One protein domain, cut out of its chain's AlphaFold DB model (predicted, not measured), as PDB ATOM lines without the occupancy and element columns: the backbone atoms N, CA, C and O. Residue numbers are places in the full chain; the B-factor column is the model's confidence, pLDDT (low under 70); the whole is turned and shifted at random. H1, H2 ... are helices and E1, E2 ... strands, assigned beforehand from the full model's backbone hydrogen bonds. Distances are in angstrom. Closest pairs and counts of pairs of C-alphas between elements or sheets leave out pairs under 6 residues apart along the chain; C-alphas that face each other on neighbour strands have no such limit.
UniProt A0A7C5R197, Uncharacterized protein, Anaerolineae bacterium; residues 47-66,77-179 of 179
ATOM      1  N   PRO A  47     174.907 264.892 148.051       88.00
ATOM      2  CA  PRO A  47     175.374 266.080 148.753       88.00
ATOM      3  C   PRO A  47     175.303 265.871 150.268       88.00
ATOM      4  O   PRO A  47     174.245 265.572 150.821       88.00
ATOM      5  N   LYS A  48     176.432 266.078 150.951       88.94
ATOM      6  CA  LYS A  48     176.548 265.938 152.407       88.94
ATOM      7  C   LYS A  48     176.610 267.308 153.063       88.94
ATOM      8  O   LYS A  48     177.461 268.126 152.718       88.94
ATOM      9  N   ARG A  49     175.695 267.593 153.992       90.88
ATOM     10  CA  ARG A  49     175.545 268.911 154.631       90.88
ATOM     11  C   ARG A  49     175.203 268.756 156.109       90.88
ATOM     12  O   ARG A  49     174.186 268.163 156.461       90.88
ATOM     13  N   LEU A  50     176.006 269.361 156.982       90.19
ATOM     14  CA  LEU A  50     175.687 269.449 158.406       90.19
ATOM     15  C   LEU A  50     174.683 270.597 158.653       90.19
ATOM     16  O   LEU A  50     174.960 271.733 158.253       90.19
ATOM     17  N   PRO A  51     173.530 270.361 159.313       91.12
ATOM     18  CA  PRO A  51     172.538 271.407 159.553       91.12
ATOM     19  C   PRO A  51     173.104 272.608 160.323       91.12
ATOM     20  O   PRO A  51     173.865 272.449 161.279       91.12
ATOM     21  N   ALA A  52     172.668 273.825 159.972       86.56
ATOM     22  CA  ALA A  52     173.172 275.059 160.582       86.56
ATOM     23  C   ALA A  52     173.025 275.080 162.115       86.56
ATOM     24  O   ALA A  52     173.961 275.456 162.818       86.56
ATOM     25  N   LYS A  53     171.888 274.591 162.633       88.56
ATOM     26  CA  LYS A  53     171.644 274.454 164.077       88.56
ATOM     27  C   LYS A  53     172.662 273.531 164.753       88.56
ATOM     28  O   LYS A  53     173.098 273.820 165.862       88.56
ATOM     29  N   ARG A  54     173.078 272.450 164.082       91.19
ATOM     30  CA  ARG A  54     174.072 271.510 164.612       91.19
ATOM     31  C   ARG A  54     175.454 272.153 164.695       91.19
ATOM     32  O   ARG A  54     176.104 272.026 165.725       91.19
ATOM     33  N   ARG A  55     175.855 272.916 163.674       87.94
ATOM     34  CA  ARG A  55     177.100 273.706 163.715       87.94
ATOM     35  C   ARG A  55     177.097 274.714 164.863       87.94
ATOM     36  O   ARG A  55     178.060 274.769 165.619       87.94
ATOM     37  N   LEU A  56     176.001 275.461 165.019       87.38
ATOM     38  CA  LEU A  56     175.858 276.452 166.088       87.38
ATOM     39  C   LEU A  56     175.948 275.801 167.474       87.38
ATOM     40  O   LEU A  56     176.641 276.312 168.350       87.38
ATOM     41  N   LEU A  57     175.295 274.650 167.652       88.50
ATOM     42  CA  LEU A  57     175.370 273.866 168.880       88.50
ATOM     43  C   LEU A  57     176.811 273.437 169.186       88.50
ATOM     44  O   LEU A  57     177.283 273.660 170.295       88.50
ATOM     45  N   LEU A  58     177.526 272.860 168.216       88.38
ATOM     46  CA  LEU A  58     178.916 272.434 168.410       88.38
ATOM     47  C   LEU A  58     179.837 273.618 168.746       88.38
ATOM     48  O   LEU A  58     180.675 273.502 169.638       88.38
ATOM     49  N   ALA A  59     179.658 274.768 168.086       87.25
ATOM     50  CA  ALA A  59     180.402 275.991 168.391       87.25
ATOM     51  C   ALA A  59     180.109 276.511 169.809       87.25
ATOM     52  O   ALA A  59     181.021 276.926 170.524       87.25
ATOM     53  N   ALA A  60     178.846 276.464 170.242       86.69
ATOM     54  CA  ALA A  60     178.456 276.850 171.595       86.69
ATOM     55  C   ALA A  60     179.059 275.906 172.646       86.69
ATOM     56  O   ALA A  60     179.634 276.371 173.626       86.69
ATOM     57  N   LEU A  61     178.994 274.592 172.418       86.25
ATOM     58  CA  LEU A  61     179.524 273.587 173.343       86.25
ATOM     59  C   LEU A  61     181.043 273.697 173.502       86.25
ATOM     60  O   LEU A  61     181.536 273.628 174.623       86.25
ATOM     61  N   LYS A  62     181.785 273.959 172.416       85.62
ATOM     62  CA  LYS A  62     183.236 274.202 172.487       85.62
ATOM     63  C   LYS A  62     183.602 275.380 173.397       85.62
ATOM     64  O   LYS A  62     184.641 275.331 174.046       85.62
ATOM     65  N   ARG A  63     182.752 276.413 173.488       83.19
ATOM     66  CA  ARG A  63     182.967 277.558 174.395       83.19
ATOM     67  C   ARG A  63     182.687 277.255 175.858       83.19
ATOM     68  O   ARG A  63     183.259 277.907 176.725       83.19
ATOM     69  N   LEU A  64     181.776 276.326 176.128       82.25
ATOM     70  CA  LEU A  64     181.399 275.963 177.493       82.25
ATOM     71  C   LEU A  64     182.466 275.094 178.179       82.25
ATOM     72  O   LEU A  64     182.453 274.986 179.401       82.25
ATOM     73  N   GLY A  65     183.414 274.541 177.417       74.69
ATOM     74  CA  GLY A  65     184.523 273.746 177.937       74.69
ATOM     75  C   GLY A  65     184.143 272.291 178.213       74.69
ATOM     76  O   GLY A  65     183.104 271.798 177.771       74.69
ATOM     77  N   THR A  66     185.028 271.578 178.912       72.19
ATOM     78  CA  THR A  66     184.850 270.150 179.189       72.19
ATOM     79  C   THR A  66     183.753 269.947 180.237       72.19
ATOM     80  O   THR A  66     183.854 270.497 181.334       72.19
ATOM     81  N   TRP A  77     173.067 262.626 170.092       88.75
ATOM     82  CA  TRP A  77     174.092 261.884 169.374       88.75
ATOM     83  C   TRP A  77     173.850 260.394 169.575       88.75
ATOM     84  O   TRP A  77     173.150 259.995 170.502       88.75
ATOM     85  N   ALA A  78     174.459 259.589 168.714       90.00
ATOM     86  CA  ALA A  78     174.479 258.146 168.860       90.00
ATOM     87  C   ALA A  78     175.830 257.595 168.419       90.00
ATOM     88  O   ALA A  78     176.465 258.145 167.513       90.00
ATOM     89  N   ARG A  79     176.248 256.503 169.052       89.81
ATOM     90  CA  ARG A  79     177.430 255.732 168.676       89.81
ATOM     91  C   ARG A  79     177.036 254.651 167.677       89.81
ATOM     92  O   ARG A  79     175.987 254.030 167.814       89.81
ATOM     93  N   VAL A  80     177.879 254.430 166.674       92.69
ATOM     94  CA  VAL A  80     177.705 253.338 165.711       92.69
ATOM     95  C   VAL A  80     178.304 252.060 166.287       92.69
ATOM     96  O   VAL A  80     179.446 252.066 166.742       92.69
ATOM     97  N   VAL A  81     177.545 250.969 166.230       92.75
ATOM     98  CA  VAL A  81     177.990 249.620 166.589       92.75
ATOM     99  C   VAL A  81     177.877 248.733 165.352       92.75
ATOM    100  O   VAL A  81     176.846 248.729 164.680       92.75
ATOM    101  N   LEU A  82     178.951 248.008 165.036       92.62
ATOM    102  CA  LEU A  82     178.991 247.050 163.932       92.62
ATOM    103  C   LEU A  82     178.989 245.622 164.478       92.62
ATOM    104  O   LEU A  82     179.703 245.324 165.432       92.62
ATOM    105  N   LYS A  83     178.202 244.751 163.851       92.56
ATOM    106  CA  LYS A  83     178.161 243.306 164.095       92.56
ATOM    107  C   LYS A  83     179.080 242.567 163.118       92.56
ATOM    108  O   LYS A  83     179.420 243.087 162.052       92.56
ATOM    109  N   ASP A  84     179.393 241.315 163.442       89.12
ATOM    110  CA  ASP A  84     180.317 240.466 162.675       89.12
ATOM    111  C   ASP A  84     179.854 240.177 161.241       89.12
ATOM    112  O   ASP A  84     180.669 239.986 160.341       89.12
ATOM    113  N   ASN A  85     178.545 240.212 160.990       88.38
ATOM    114  CA  ASN A  85     177.973 240.022 159.657       88.38
ATOM    115  C   ASN A  85     178.091 241.266 158.747       88.38
ATOM    116  O   ASN A  85     177.584 241.262 157.624       88.38
ATOM    117  N   CYS A  86     178.749 242.338 159.199       90.69
ATOM    118  CA  CYS A  86     179.028 243.508 158.375       90.69
ATOM    119  C   CYS A  86     180.037 243.160 157.274       90.69
ATOM    120  O   CYS A  86     181.231 242.991 157.520       90.69
ATOM    121  N   ASN A  87     179.569 243.140 156.026       86.06
ATOM    122  CA  ASN A  87     180.409 242.836 154.870       86.06
ATOM    123  C   ASN A  87     181.190 244.042 154.316       86.06
ATOM    124  O   ASN A  87     181.855 243.919 153.296       86.06
ATOM    125  N   GLY A  88     181.063 245.218 154.934       87.88
ATOM    126  CA  GLY A  88     181.781 246.416 154.512       87.88
ATOM    127  C   GLY A  88     181.262 247.104 153.248       87.88
ATOM    128  O   GLY A  88     181.956 247.985 152.763       87.88
ATOM    129  N   CYS A  89     180.059 246.815 152.731       88.62
ATOM    130  CA  CYS A  89     179.549 247.407 151.475       88.62
ATOM    131  C   CYS A  89     179.509 248.950 151.424       88.62
ATOM    132  O   CYS A  89     179.393 249.533 150.349       88.62
ATOM    133  N   THR A  90     179.612 249.633 152.570       90.56
ATOM    134  CA  THR A  90     179.661 251.100 152.725       90.56
ATOM    135  C   THR A  90     178.417 251.879 152.276       90.56
ATOM    136  O   THR A  90     178.448 253.109 152.243       90.56
ATOM    137  N   MET A  91     177.286 251.205 152.041       92.00
ATOM    138  CA  MET A  91     176.002 251.860 151.733       92.00
ATOM    139  C   MET A  91     175.591 252.876 152.807       92.00
ATOM    140  O   MET A  91     175.155 253.983 152.499       92.00
ATOM    141  N   CYS A  92     175.825 252.555 154.077       94.94
ATOM    142  CA  CYS A  92     175.577 253.460 155.196       94.94
ATOM    143  C   CYS A  92     176.378 254.776 155.109       94.94
ATOM    144  O   CYS A  92     175.863 255.831 155.479       94.94
ATOM    145  N   ALA A  93     177.615 254.747 154.596       93.56
ATOM    146  CA  ALA A  93     178.435 255.944 154.398       93.56
ATOM    147  C   ALA A  93     178.003 256.758 153.172       93.56
ATOM    148  O   ALA A  93     178.159 257.983 153.154       93.56
ATOM    149  N   PHE A  94     177.469 256.092 152.147       92.69
ATOM    150  CA  PHE A  94     176.926 256.756 150.965       92.69
ATOM    151  C   PHE A  94     175.680 257.578 151.317       92.69
ATOM    152  O   PHE A  94     175.620 258.766 151.012       92.69
ATOM    153  N   PHE A  95     174.738 256.974 152.048       94.88
ATOM    154  CA  PHE A  95     173.475 257.611 152.433       94.88
ATOM    155  C   PHE A  95     173.564 258.515 153.666       94.88
ATOM    156  O   PHE A  95     172.567 259.125 154.036       94.88
ATOM    157  N   CYS A  96     174.726 258.641 154.315       95.50
ATOM    158  CA  CYS A  96     174.873 259.515 155.476       95.50
ATOM    159  C   CYS A  96     174.741 261.000 155.069       95.50
ATOM    160  O   CYS A  96     175.677 261.546 154.473       95.50
ATOM    161  N   PRO A  97     173.643 261.696 155.431       94.38
ATOM    162  CA  PRO A  97     173.330 263.018 154.883       94.38
ATOM    163  C   PRO A  97     174.243 264.119 155.428       94.38
ATOM    164  O   PRO A  97     174.437 265.150 154.790       94.38
ATOM    165  N   THR A  98     174.822 263.914 156.612       94.81
ATOM    166  CA  THR A  98     175.750 264.868 157.231       94.81
ATOM    167  C   THR A  98     177.210 264.555 156.939       94.81
ATOM    168  O   THR A  98     178.070 265.378 157.232       94.81
ATOM    169  N   GLY A  99     177.505 263.376 156.382       93.75
ATOM    170  CA  GLY A  99     178.873 262.880 156.259       93.75
ATOM    171  C   GLY A  99     179.516 262.463 157.581       93.75
ATOM    172  O   GLY A  99     180.726 262.275 157.615       93.75
ATOM    173  N   ALA A 100     178.734 262.272 158.647       95.31
ATOM    174  CA  ALA A 100     179.235 261.705 159.899       95.31
ATOM    175  C   ALA A 100     179.850 260.316 159.712       95.31
ATOM    176  O   ALA A 100     180.792 259.969 160.410       95.31
ATOM    177  N   LEU A 101     179.324 259.531 158.771       94.81
ATOM    178  CA  LEU A 101     179.858 258.233 158.386       94.81
ATOM    179  C   LEU A 101     180.456 258.331 156.978       94.81
ATOM    180  O   LEU A 101     179.794 258.765 156.030       94.81
ATOM    181  N   THR A 102     181.715 257.934 156.840       92.12
ATOM    182  CA  THR A 102     182.487 258.002 155.594       92.12
ATOM    183  C   THR A 102     183.178 256.676 155.315       92.12
ATOM    184  O   THR A 102     183.447 255.898 156.229       92.12
ATOM    185  N   LYS A 103     183.440 256.396 154.037       89.31
ATOM    186  CA  LYS A 103     184.193 255.217 153.610       89.31
ATOM    187  C   LYS A 103     185.689 255.462 153.793       89.31
ATOM    188  O   LYS A 103     186.184 256.534 153.452       89.31
ATOM    189  N   THR A 104     186.399 254.445 154.259       85.94
ATOM    190  CA  THR A 104     187.865 254.381 154.276       85.94
ATOM    191  C   THR A 104     188.332 253.091 153.594       85.94
ATOM    192  O   THR A 104     187.527 252.175 153.410       85.94
ATOM    193  N   PRO A 105     189.621 252.969 153.226       79.75
ATOM    194  CA  PRO A 105     190.154 251.716 152.684       79.75
ATOM    195  C   PRO A 105     189.968 250.511 153.621       79.75
ATOM    196  O   PRO A 105     189.746 249.400 153.154       79.75
ATOM    197  N   ALA A 106     190.005 250.736 154.939       77.88
ATOM    198  CA  ALA A 106     189.862 249.698 155.963       77.88
ATOM    199  C   ALA A 106     188.403 249.442 156.407       77.88
ATOM    200  O   ALA A 106     188.154 248.576 157.244       77.88
ATOM    201  N   GLY A 107     187.426 250.194 155.883       86.38
ATOM    202  CA  GLY A 107     186.020 250.082 156.273       86.38
ATOM    203  C   GLY A 107     185.331 251.439 156.360       86.38
ATOM    204  O   GLY A 107     185.084 252.094 155.345       86.38
ATOM    205  N   LEU A 108     184.972 251.841 157.580       91.62
ATOM    206  CA  LEU A 108     184.222 253.063 157.853       91.62
ATOM    207  C   LEU A 108     185.007 254.000 158.780       91.62
ATOM    208  O   LEU A 108     185.843 253.581 159.574       91.62
ATOM    209  N   SER A 109     184.718 255.290 158.676       93.19
ATOM    210  CA  SER A 109     185.157 256.330 159.603       93.19
ATOM    211  C   SER A 109     183.933 257.090 160.087       93.19
ATOM    212  O   SER A 109     183.108 257.523 159.275       93.19
ATOM    213  N   PHE A 110     183.799 257.217 161.404       94.31
ATOM    214  CA  PHE A 110     182.644 257.819 162.050       94.31
ATOM    215  C   PHE A 110     183.041 259.021 162.904       94.31
ATOM    216  O   PHE A 110     183.741 258.884 163.904       94.31
ATOM    217  N   ARG A 111     182.556 260.212 162.549       94.19
ATOM    218  CA  ARG A 111     182.688 261.420 163.366       94.19
ATOM    219  C   ARG A 111     181.408 261.659 164.156       94.19
ATOM    220  O   ARG A 111     180.412 262.146 163.620       94.19
ATOM    221  N   LEU A 112     181.472 261.389 165.459       92.50
ATOM    222  CA  LEU A 112     180.335 261.536 166.368       92.50
ATOM    223  C   LEU A 112     179.749 262.954 166.332       92.50
ATOM    224  O   LEU A 112     178.536 263.100 166.253       92.50
ATOM    225  N   ALA A 113     180.589 263.994 166.308       92.12
ATOM    226  CA  ALA A 113     180.153 265.395 166.301       92.12
ATOM    227  C   ALA A 113     179.127 265.723 165.195       92.12
ATOM    228  O   ALA A 113     178.148 266.438 165.445       92.12
ATOM    229  N   ASP A 114     179.313 265.135 164.010       94.00
ATOM    230  CA  ASP A 114     178.519 265.405 162.809       94.00
ATOM    231  C   ASP A 114     177.269 264.509 162.714       94.00
ATOM    232  O   ASP A 114     176.376 264.756 161.896       94.00
ATOM    233  N   CYS A 115     177.175 263.455 163.533       93.62
ATOM    234  CA  CYS A 115     176.034 262.539 163.551       93.62
ATOM    235  C   CYS A 115     174.814 263.245 164.134       93.62
ATOM    236  O   CYS A 115     174.907 263.797 165.219       93.62
ATOM    237  N   THR A 116     173.663 263.210 163.463       93.25
ATOM    238  CA  THR A 116     172.400 263.801 163.948       93.25
ATOM    239  C   THR A 116     171.432 262.775 164.535       93.25
ATOM    240  O   THR A 116     170.273 263.107 164.755       93.25
ATOM    241  N   ASN A 117     171.888 261.537 164.758       93.75
ATOM    242  CA  ASN A 117     171.062 260.422 165.231       93.75
ATOM    243  C   ASN A 117     169.790 260.195 164.377       93.75
ATOM    244  O   ASN A 117     168.713 259.921 164.889       93.75
ATOM    245  N   CYS A 118     169.908 260.330 163.049       94.44
ATOM    246  CA  CYS A 118     168.779 260.182 162.114       94.44
ATOM    247  C   CYS A 118     168.407 258.729 161.777       94.44
ATOM    248  O   CYS A 118     167.459 258.518 161.035       94.44
ATOM    249  N   ARG A 119     169.180 257.746 162.255       95.00
ATOM    250  CA  ARG A 119     168.992 256.293 162.055       95.00
ATOM    251  C   ARG A 119     168.972 255.752 160.619       95.00
ATOM    252  O   ARG A 119     169.042 254.544 160.446       95.00
ATOM    253  N   LEU A 120     169.089 256.596 159.593       96.25
ATOM    254  CA  LEU A 120     169.132 256.152 158.191       96.25
ATOM    255  C   LEU A 120     170.221 255.100 157.895       96.25
ATOM    256  O   LEU A 120     170.023 254.208 157.079       96.25
ATOM    257  N   CYS A 121     171.379 255.184 158.559       96.06
ATOM    258  CA  CYS A 121     172.464 254.210 158.391       96.06
ATOM    259  C   CYS A 121     172.127 252.796 158.898       96.06
ATOM    260  O   CYS A 121     172.676 251.829 158.373       96.06
ATOM    261  N   GLU A 122     171.250 252.687 159.895       96.56
ATOM    262  CA  GLU A 122     170.736 251.421 160.420       96.56
ATOM    263  C   GLU A 122     169.649 250.881 159.484       96.56
ATOM    264  O   GLU A 122     169.716 249.727 159.074       96.56
ATOM    265  N   GLU A 123     168.728 251.745 159.044       96.81
ATOM    266  CA  GLU A 123     167.635 251.390 158.127       96.81
ATOM    267  C   GLU A 123     168.124 250.905 156.753       96.81
ATOM    268  O   GLU A 123     167.616 249.921 156.221       96.81
ATOM    269  N   ILE A 124     169.139 251.557 156.173       96.25
ATOM    270  CA  ILE A 124     169.683 251.183 154.855       96.25
ATOM    271  C   ILE A 124     170.622 249.968 154.919       96.25
ATOM    272  O   ILE A 124     171.094 249.476 153.888       96.25
ATOM    273  N   CYS A 125     170.961 249.490 156.119       94.94
ATOM    274  CA  CYS A 125     171.863 248.362 156.270       94.94
ATOM    275  C   CYS A 125     171.154 247.065 155.868       94.94
ATOM    276  O   CYS A 125     170.504 246.419 156.685       94.94
ATOM    277  N   HIS A 126     171.352 246.639 154.619       92.69
ATOM    278  CA  HIS A 126     170.786 245.391 154.099       92.69
ATOM    279  C   HIS A 126     171.114 244.162 154.970       92.69
ATOM    280  O   HIS A 126     170.278 243.286 155.149       92.69
ATOM    281  N   TRP A 127     172.312 244.128 155.562       92.75
ATOM    282  CA  TRP A 127     172.775 243.034 156.424       92.75
ATOM    283  C   TRP A 127     172.334 243.160 157.887       92.75
ATOM    284  O   TRP A 127     172.704 242.320 158.704       92.75
ATOM    285  N   GLN A 128     171.618 244.231 158.255       94.81
ATOM    286  CA  GLN A 128     171.229 244.534 159.642       94.81
ATOM    287  C   GLN A 128     172.414 244.486 160.632       94.81
ATOM    288  O   GLN A 128     172.285 244.129 161.812       94.81
ATOM    289  N   ALA A 129     173.593 244.831 160.111       94.81
ATOM    290  CA  ALA A 129     174.884 244.711 160.771       94.81
ATOM    291  C   ALA A 129     175.312 245.991 161.495       94.81
ATOM    292  O   ALA A 129     176.317 245.987 162.196       94.81
ATOM    293  N   LEU A 130     174.584 247.091 161.308       95.44
ATOM    294  CA  LEU A 130     174.854 248.386 161.923       95.44
ATOM    295  C   LEU A 130     173.698 248.739 162.857       95.44
ATOM    296  O   LEU A 130     172.551 248.684 162.427       95.44
ATOM    297  N   SER A 131     173.999 249.133 164.094       95.00
ATOM    298  CA  SER A 131     173.026 249.710 165.029       95.00
ATOM    299  C   SER A 131     173.532 251.007 165.659       95.00
ATOM    300  O   SER A 131     174.730 251.312 165.636       95.00
ATOM    301  N   LEU A 132     172.601 251.798 166.200       93.19
ATOM    302  CA  LEU A 132     172.894 253.047 166.905       93.19
ATOM    303  C   LEU A 132     172.586 252.932 168.397       93.19
ATOM    304  O   LEU A 132     171.438 252.690 168.776       93.19
ATOM    305  N   ALA A 133     173.608 253.169 169.217       89.12
ATOM    306  CA  ALA A 133     173.537 253.140 170.672       89.12
ATOM    307  C   ALA A 133     173.456 254.580 171.242       89.12
ATOM    308  O   ALA A 133     174.120 255.478 170.704       89.12
ATOM    309  N   PRO A 134     172.620 254.844 172.265       81.31
ATOM    310  CA  PRO A 134     172.381 256.193 172.798       81.31
ATOM    311  C   PRO A 134     173.569 256.774 173.586       81.31
ATOM    312  O   PRO A 134     173.593 257.972 173.882       81.31
ATOM    313  N   GLU A 135     174.567 255.956 173.917       74.06
ATOM    314  CA  GLU A 135     175.722 256.336 174.719       74.06
ATOM    315  C   GLU A 135     176.729 257.126 173.874       74.06
ATOM    316  O   GLU A 135     177.589 256.583 173.175       74.06
ATOM    317  N   ALA A 136     176.637 258.452 173.948       75.25
ATOM    318  CA  ALA A 136     177.542 259.368 173.270       75.25
ATOM    319  C   ALA A 136     178.174 260.345 174.270       75.25
ATOM    320  O   ALA A 136     177.551 261.303 174.726       75.25
ATOM    321  N   GLY A 137     179.446 260.114 174.605       80.38
ATOM    322  CA  GLY A 137     180.198 260.999 175.493       80.38
ATOM    323  C   GLY A 137     180.428 262.375 174.864       80.38
ATOM    324  O   GLY A 137     181.013 262.486 173.786       80.38
ATOM    325  N   LEU A 138     180.039 263.442 175.567       83.56
ATOM    326  CA  LEU A 138     180.219 264.821 175.096       83.56
ATOM    327  C   LEU A 138     181.707 265.179 174.882       83.56
ATOM    328  O   LEU A 138     182.020 265.970 174.001       83.56
ATOM    329  N   GLY A 139     182.642 264.536 175.591       85.00
ATOM    330  CA  GLY A 139     184.079 264.667 175.308       85.00
ATOM    331  C   GLY A 139     184.465 264.229 173.885       85.00
ATOM    332  O   GLY A 139     185.203 264.936 173.205       85.00
ATOM    333  N   ALA A 140     183.907 263.117 173.395       83.88
ATOM    334  CA  ALA A 140     184.146 262.626 172.034       83.88
ATOM    335  C   ALA A 140     183.465 263.501 170.966       83.88
ATOM    336  O   ALA A 140     183.972 263.665 169.859       83.88
ATOM    337  N   VAL A 141     182.329 264.114 171.303       88.25
ATOM    338  CA  VAL A 141     181.684 265.128 170.455       88.25
ATOM    339  C   VAL A 141     182.575 266.367 170.329       88.25
ATOM    340  O   VAL A 141     182.781 266.873 169.228       88.25
ATOM    341  N   LEU A 142     183.099 266.865 171.452       87.31
ATOM    342  CA  LEU A 142     183.889 268.094 171.505       87.31
ATOM    343  C   LEU A 142     185.266 267.949 170.854       87.31
ATOM    344  O   LEU A 142     185.728 268.902 170.222       87.31
ATOM    345  N   SER A 143     185.890 266.770 170.955       85.94
ATOM    346  CA  SER A 143     187.162 266.489 170.282       85.94
ATOM    347  C   SER A 143     187.036 266.541 168.757       85.94
ATOM    348  O   SER A 143     188.019 266.807 168.069       85.94
ATOM    349  N   GLY A 144     185.835 266.298 168.214       85.06
ATOM    350  CA  GLY A 144     185.605 266.213 166.770       85.06
ATOM    351  C   GLY A 144     186.344 265.046 166.108       85.06
ATOM    352  O   GLY A 144     186.457 265.017 164.879       85.06
ATOM    353  N   ALA A 145     186.854 264.104 166.905       86.69
ATOM    354  CA  ALA A 145     187.618 262.972 166.420       86.69
ATOM    355  C   ALA A 145     186.743 262.058 165.555       86.69
ATOM    356  O   ALA A 145     185.561 261.836 165.835       86.69
ATOM    357  N   ALA A 146     187.346 261.539 164.489       90.12
ATOM    358  CA  ALA A 146     186.763 260.470 163.702       90.12
ATOM    359  C   ALA A 146     187.299 259.131 164.219       90.12
ATOM    360  O   ALA A 146     188.509 258.946 164.332       90.12
ATOM    361  N   GLU A 147     186.395 258.216 164.540       90.69
ATOM    362  CA  GLU A 147     186.711 256.863 164.974       90.69
ATOM    363  C   GLU A 147     186.735 255.922 163.767       90.69
ATOM    364  O   GLU A 147     185.813 255.919 162.947       90.69
ATOM    365  N   ALA A 148     187.800 255.127 163.649       90.12
ATOM    366  CA  ALA A 148     187.895 254.091 162.631       90.12
ATOM    367  C   ALA A 148     187.049 252.882 163.046       90.12
ATOM    368  O   ALA A 148     187.222 252.331 164.129       90.12
ATOM    369  N   LEU A 149     186.153 252.462 162.159       88.12
ATOM    370  CA  LEU A 149     185.284 251.309 162.336       88.12
ATOM    371  C   LEU A 149     185.673 250.260 161.283       88.12
ATOM    372  O   LEU A 149     185.200 250.336 160.139       88.12
ATOM    373  N   PRO A 150     186.579 249.322 161.619       80.31
ATOM    374  CA  PRO A 150     186.978 248.275 160.691       80.31
ATOM    375  C   PRO A 150     185.768 247.398 160.371       80.31
ATOM    376  O   PRO A 150     185.031 246.980 161.263       80.31
ATOM    377  N   ALA A 151     185.537 247.143 159.084       73.44
ATOM    378  CA  ALA A 151     184.467 246.248 158.670       73.44
ATOM    379  C   ALA A 151     184.964 244.793 158.787       73.44
ATOM    380  O   ALA A 151     185.895 244.441 158.057       73.44
ATOM    381  N   PRO A 152     184.361 243.943 159.640       67.81
ATOM    382  CA  PRO A 152     184.827 242.571 159.858       67.81
ATOM    383  C   PRO A 152     184.848 241.731 158.570       67.81
ATOM    384  O   PRO A 152     185.709 240.875 158.409       67.81
ATOM    385  N   GLY A 153     183.974 242.021 157.600       63.59
ATOM    386  CA  GLY A 153     183.929 241.330 156.307       63.59
ATOM    387  C   GLY A 153     184.889 241.832 155.218       63.59
ATOM    388  O   GLY A 153     184.739 241.409 154.070       63.59
ATOM    389  N   GLY A 154     185.850 242.708 155.539       57.59
ATOM    390  CA  GLY A 154     186.930 243.076 154.615       57.59
ATOM    391  C   GLY A 154     186.616 244.222 153.647       57.59
ATOM    392  O   GLY A 154     187.128 244.235 152.533       57.59
ATOM    393  N   GLY A 155     185.814 245.209 154.044       59.31
ATOM    394  CA  GLY A 155     185.629 246.448 153.269       59.31
ATOM    395  C   GLY A 155     184.748 246.325 152.012       59.31
ATOM    396  O   GLY A 155     184.280 245.252 151.652       59.31
ATOM    397  N   GLY A 156     184.458 247.473 151.389       61.97
ATOM    398  CA  GLY A 156     183.485 247.591 150.292       61.97
ATOM    399  C   GLY A 156     183.994 247.087 148.938       61.97
ATOM    400  O   GLY A 156     185.093 246.561 148.870       61.97
ATOM    401  N   PRO A 157     183.250 247.300 147.836       61.44
ATOM    402  CA  PRO A 157     183.576 246.722 146.525       61.44
ATOM    403  C   PRO A 157     184.958 247.099 145.961       61.44
ATOM    404  O   PRO A 157     185.500 246.394 145.117       61.44
ATOM    405  N   ASP A 158     185.541 248.191 146.457       61.75
ATOM    406  CA  ASP A 158     186.872 248.658 146.059       61.75
ATOM    407  C   ASP A 158     187.994 248.118 146.967       61.75
ATOM    408  O   ASP A 158     189.141 248.541 146.834       61.75
ATOM    409  N   SER A 159     187.689 247.259 147.946       63.53
ATOM    410  CA  SER A 159     188.707 246.692 148.831       63.53
ATOM    411  C   SER A 159     189.433 245.518 148.155       63.53
ATOM    412  O   SER A 159     188.807 244.750 147.415       63.53
ATOM    413  N   PRO A 160     190.732 245.316 148.444       65.62
ATOM    414  CA  PRO A 160     191.484 244.175 147.918       65.62
ATOM    415  C   PRO A 160     190.819 242.838 148.271       65.62
ATOM    416  O   PRO A 160     190.634 241.982 147.412       65.62
ATOM    417  N   SER A 161     190.354 242.704 149.514       66.25
ATOM    418  CA  SER A 161     189.660 241.516 150.017       66.25
ATOM    419  C   SER A 161     188.319 241.251 149.331       66.25
ATOM    420  O   SER A 161     187.931 240.092 149.198       66.25
ATOM    421  N   PHE A 162     187.597 242.279 148.872       68.00
ATOM    422  CA  PHE A 162     186.388 242.075 148.071       68.00
ATOM    423  C   PHE A 162     186.733 241.586 146.662       68.00
ATOM    424  O   PHE A 162     186.147 240.609 146.199       68.00
ATOM    425  N   GLN A 163     187.705 242.219 145.998       72.81
ATOM    426  CA  GLN A 163     188.138 241.831 144.652       72.81
ATOM    427  C   GLN A 163     188.657 240.389 144.614       72.81
ATOM    428  O   GLN A 163     188.304 239.632 143.715       72.81
ATOM    429  N   GLU A 164     189.420 239.983 145.627       75.69
ATOM    430  CA  GLU A 164     189.968 238.633 145.756       75.69
ATOM    431  C   GLU A 164     188.873 237.578 145.997       75.69
ATOM    432  O   GLU A 164     188.896 236.504 145.394       75.69
ATOM    433  N   ARG A 165     187.847 237.905 146.797       75.44
ATOM    434  CA  ARG A 165     186.663 237.045 146.988       75.44
ATOM    435  C   ARG A 165     185.843 236.887 145.711       75.44
ATOM    436  O   ARG A 165     185.415 235.775 145.409       75.44
ATOM    437  N   ILE A 166     185.623 237.972 144.966       79.06
ATOM    438  CA  ILE A 166     184.920 237.922 143.676       79.06
ATOM    439  C   ILE A 166     185.724 237.105 142.666       79.06
ATOM    440  O   ILE A 166     185.153 236.234 142.019       79.06
ATOM    441  N   ALA A 167     187.036 237.336 142.563       80.75
ATOM    442  CA  ALA A 167     187.914 236.582 141.673       80.75
ATOM    443  C   ALA A 167     187.876 235.077 141.986       80.75
ATOM    444  O   ALA A 167     187.694 234.274 141.073       80.75
ATOM    445  N   ARG A 168     187.958 234.698 143.270       82.50
ATOM    446  CA  ARG A 168     187.848 233.298 143.702       82.50
ATOM    447  C   ARG A 168     186.488 232.691 143.343       82.50
ATOM    448  O   ARG A 168     186.450 231.632 142.732       82.50
ATOM    449  N   SER A 169     185.391 233.383 143.647       82.62
ATOM    450  CA  SER A 169     184.042 232.904 143.320       82.62
ATOM    451  C   SER A 169     183.826 232.745 141.808       82.62
ATOM    452  O   SER A 169     183.177 231.796 141.368       82.62
ATOM    453  N   LEU A 170     184.406 233.633 140.991       86.31
ATOM    454  CA  LEU A 170     184.365 233.518 139.532       86.31
ATOM    455  C   LEU A 170     185.135 232.288 139.039       86.31
ATOM    456  O   LEU A 170     184.621 231.569 138.186       86.31
ATOM    457  N   LEU A 171     186.331 232.035 139.579       84.12
ATOM    458  CA  LEU A 171     187.133 230.855 139.243       84.12
ATOM    459  C   LEU A 171     186.395 229.558 139.593       84.12
ATOM    460  O   LEU A 171     186.248 228.706 138.723       84.12
ATOM    461  N   GLU A 172     185.823 229.461 140.795       85.25
ATOM    462  CA  GLU A 172     185.027 228.301 141.230       85.25
ATOM    463  C   GLU A 172     183.822 228.050 140.301       85.25
ATOM    464  O   GLU A 172     183.514 226.913 139.945       85.25
ATOM    465  N   THR A 173     183.164 229.118 139.837       84.31
ATOM    466  CA  THR A 173     182.023 229.014 138.909       84.31
ATOM    467  C   THR A 173     182.456 228.589 137.499       84.31
ATOM    468  O   THR A 173     181.710 227.900 136.803       84.31
ATOM    469  N   LEU A 174     183.648 228.997 137.051       81.12
ATOM    470  CA  LEU A 174     184.214 228.595 135.758       81.12
ATOM    471  C   LEU A 174     184.710 227.143 135.779       81.12
ATOM    472  O   LEU A 174     184.564 226.440 134.779       81.12
ATOM    473  N   GLU A 175     185.255 226.686 136.904       80.44
ATOM    474  CA  GLU A 175     185.683 225.301 137.119       80.44
ATOM    475  C   GLU A 175     184.488 224.344 137.228       80.44
ATOM    476  O   GLU A 175     184.509 223.281 136.612       80.44
ATOM    477  N   GLY A 176     183.401 224.747 137.895       64.50
ATOM    478  CA  GLY A 176     182.163 223.959 137.987       64.50
ATOM    479  C   GLY A 176     181.349 223.858 136.688       64.50
ATOM    480  O   GLY A 176     180.398 223.090 136.620       64.50
ATOM    481  N   LYS A 177     181.704 224.613 135.639       57.88
ATOM    482  CA  LYS A 177     181.044 224.571 134.318       57.88
ATOM    483  C   LYS A 177     181.739 223.628 133.322       57.88
ATOM    484  O   LYS A 177     181.423 223.654 132.135       57.88
ATOM    485  N   LYS A 178     182.735 222.869 133.792       54.81
ATOM    486  CA  LYS A 178     183.545 221.933 132.997       54.81
ATOM    487  C   LYS A 178     183.056 220.477 133.060       54.81
ATOM    488  O   LYS A 178     183.717 219.629 132.463       54.81
ATOM    489  N   GLU A 179     181.938 220.211 133.739       45.91
ATOM    490  CA  GLU A 179     181.212 218.927 133.729       45.91
ATOM    491  C   GLU A 179     179.967 218.978 132.834       45.91
ATOM    492  O   GLU A 179     179.261 220.015 132.850       45.91
TER     493      GLU A 179
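What this domain is: This is residues 47 to 66 and 77 to 179 of the 179 residues of an uncharacterized protein of Anaerolineae bacterium (UniProt A0A7C5R197). A small body sits between two helices at its opposite ends: a short sheet, E2, E3 and E5, makes a wall with the two-strand ladder of E1 and E4 over one of its faces, E1 being the nearer strand, and the short helices H2 and H3 beside that ladder. H4 and then H1 lie beyond one end of this body, while at the other end H5 leaves it as an arm whose residues 167 to 175 stick out together with the tail 176 to 179. The printed part has 123 residues with five named helices and five named strands, in the order H1 E1 H2 E2 E3 H3 E4 H4 E5 H5; the sheets run E2 - E3 - E5 and E1 - E4, both antiparallel, and the class is mixed, helices and strands. The whole is loose, with a radius of gyration of the C-alphas of 17.9 A, and spans 71 by 25 by 21 A, the arm adding to the length: without residues 167 to 179 the body spans 50 by 26 by 21 A.

Where its parts are: After residues 47 to 51, H1 takes residues 52 to 64 and is 18.8 A long, beginning at C-alpha 52 at (173.172, 275.059, 160.582). Beyond the cut, E1 is residues 79 to 82, 10.0 A long, and H2 is residues 91 to 94. E2, residues 101 to 104, is 9.8 A long, and E3, residues 107 to 111, is 13.8 A long, with C-alpha 107 at (186.020, 250.082, 156.273). H3 follows as residues 120 to 123, E4 as residues 130 to 133, 10.0 A long, and H4 as residues 138 to 143, 8.6 A long. E5, residues 146 to 150, measures 12.6 A. H5, residues 160 to 175, measures 22.5 A and ends at C-alpha 175 at (185.683, 225.301, 137.119).

How they stand to each other: E3 is the inner strand of its sheet, and E2 and E5 are edge strands. E2 and E3 form an antiparallel hairpin at 141 degrees, with N 102 and O 109 within hydrogen-bond range at 2.8 A. E3 and E5 are antiparallel at 157 degrees, with N 110 and O 147 at 2.8 A. E1 and E4 are antiparallel at 147 degrees, with N 79 and O 133 at 2.9 A. The closest C-alphas of E1 and E3 are those of Val 80 and Phe 110, 7.6 A apart. H2 is on the sheet of E2, E3 and E5 at a height over the sheet of 6.8 A, and only just over E2, on which 3 of its 4 C-alphas fall. H2 and H3 touch, their closest C-alphas being those of Cys 92 and Cys 121 at 4.5 A. H3 comes closest to E4 with the C-alphas of Glu 122 and Leu 130, 5.3 A apart. H4 only grazes the sheet, with residues 140 to 143. H1 and H4 only just touch, with 3 pairs of C-alphas within 8 A, through residues 58 to 62 of H1 alone; the closest C-alphas are those of Lys 62 and Leu 142 at 6.2 A, and the lines are about perpendicular at 86 degrees. H5 touches no helix and is not on the sheet. In H1, H4 and H5 every O i to N i+4 pair is within hydrogen-bond range; H2 and H3 are too short for such a pair, and each has its one O i to N i+3 pair within range.

The domain as a whole: The two C-alphas farthest apart, those of Leu 64 and Glu 179, are 71.9 A apart. Residues 67 to 76 are not printed, and C-alphas 66 and 77 are 16.7 A apart across this cut. Of the links that are printed whole, E2 to E3, E4 to H4 and H4 to E5 are tight, and none is long. Mean pLDDT of the printed part is 85.0, with values under 70 at residues 152 to 162, of which 160 to 162 belong to H5, and at residues 176 to 179.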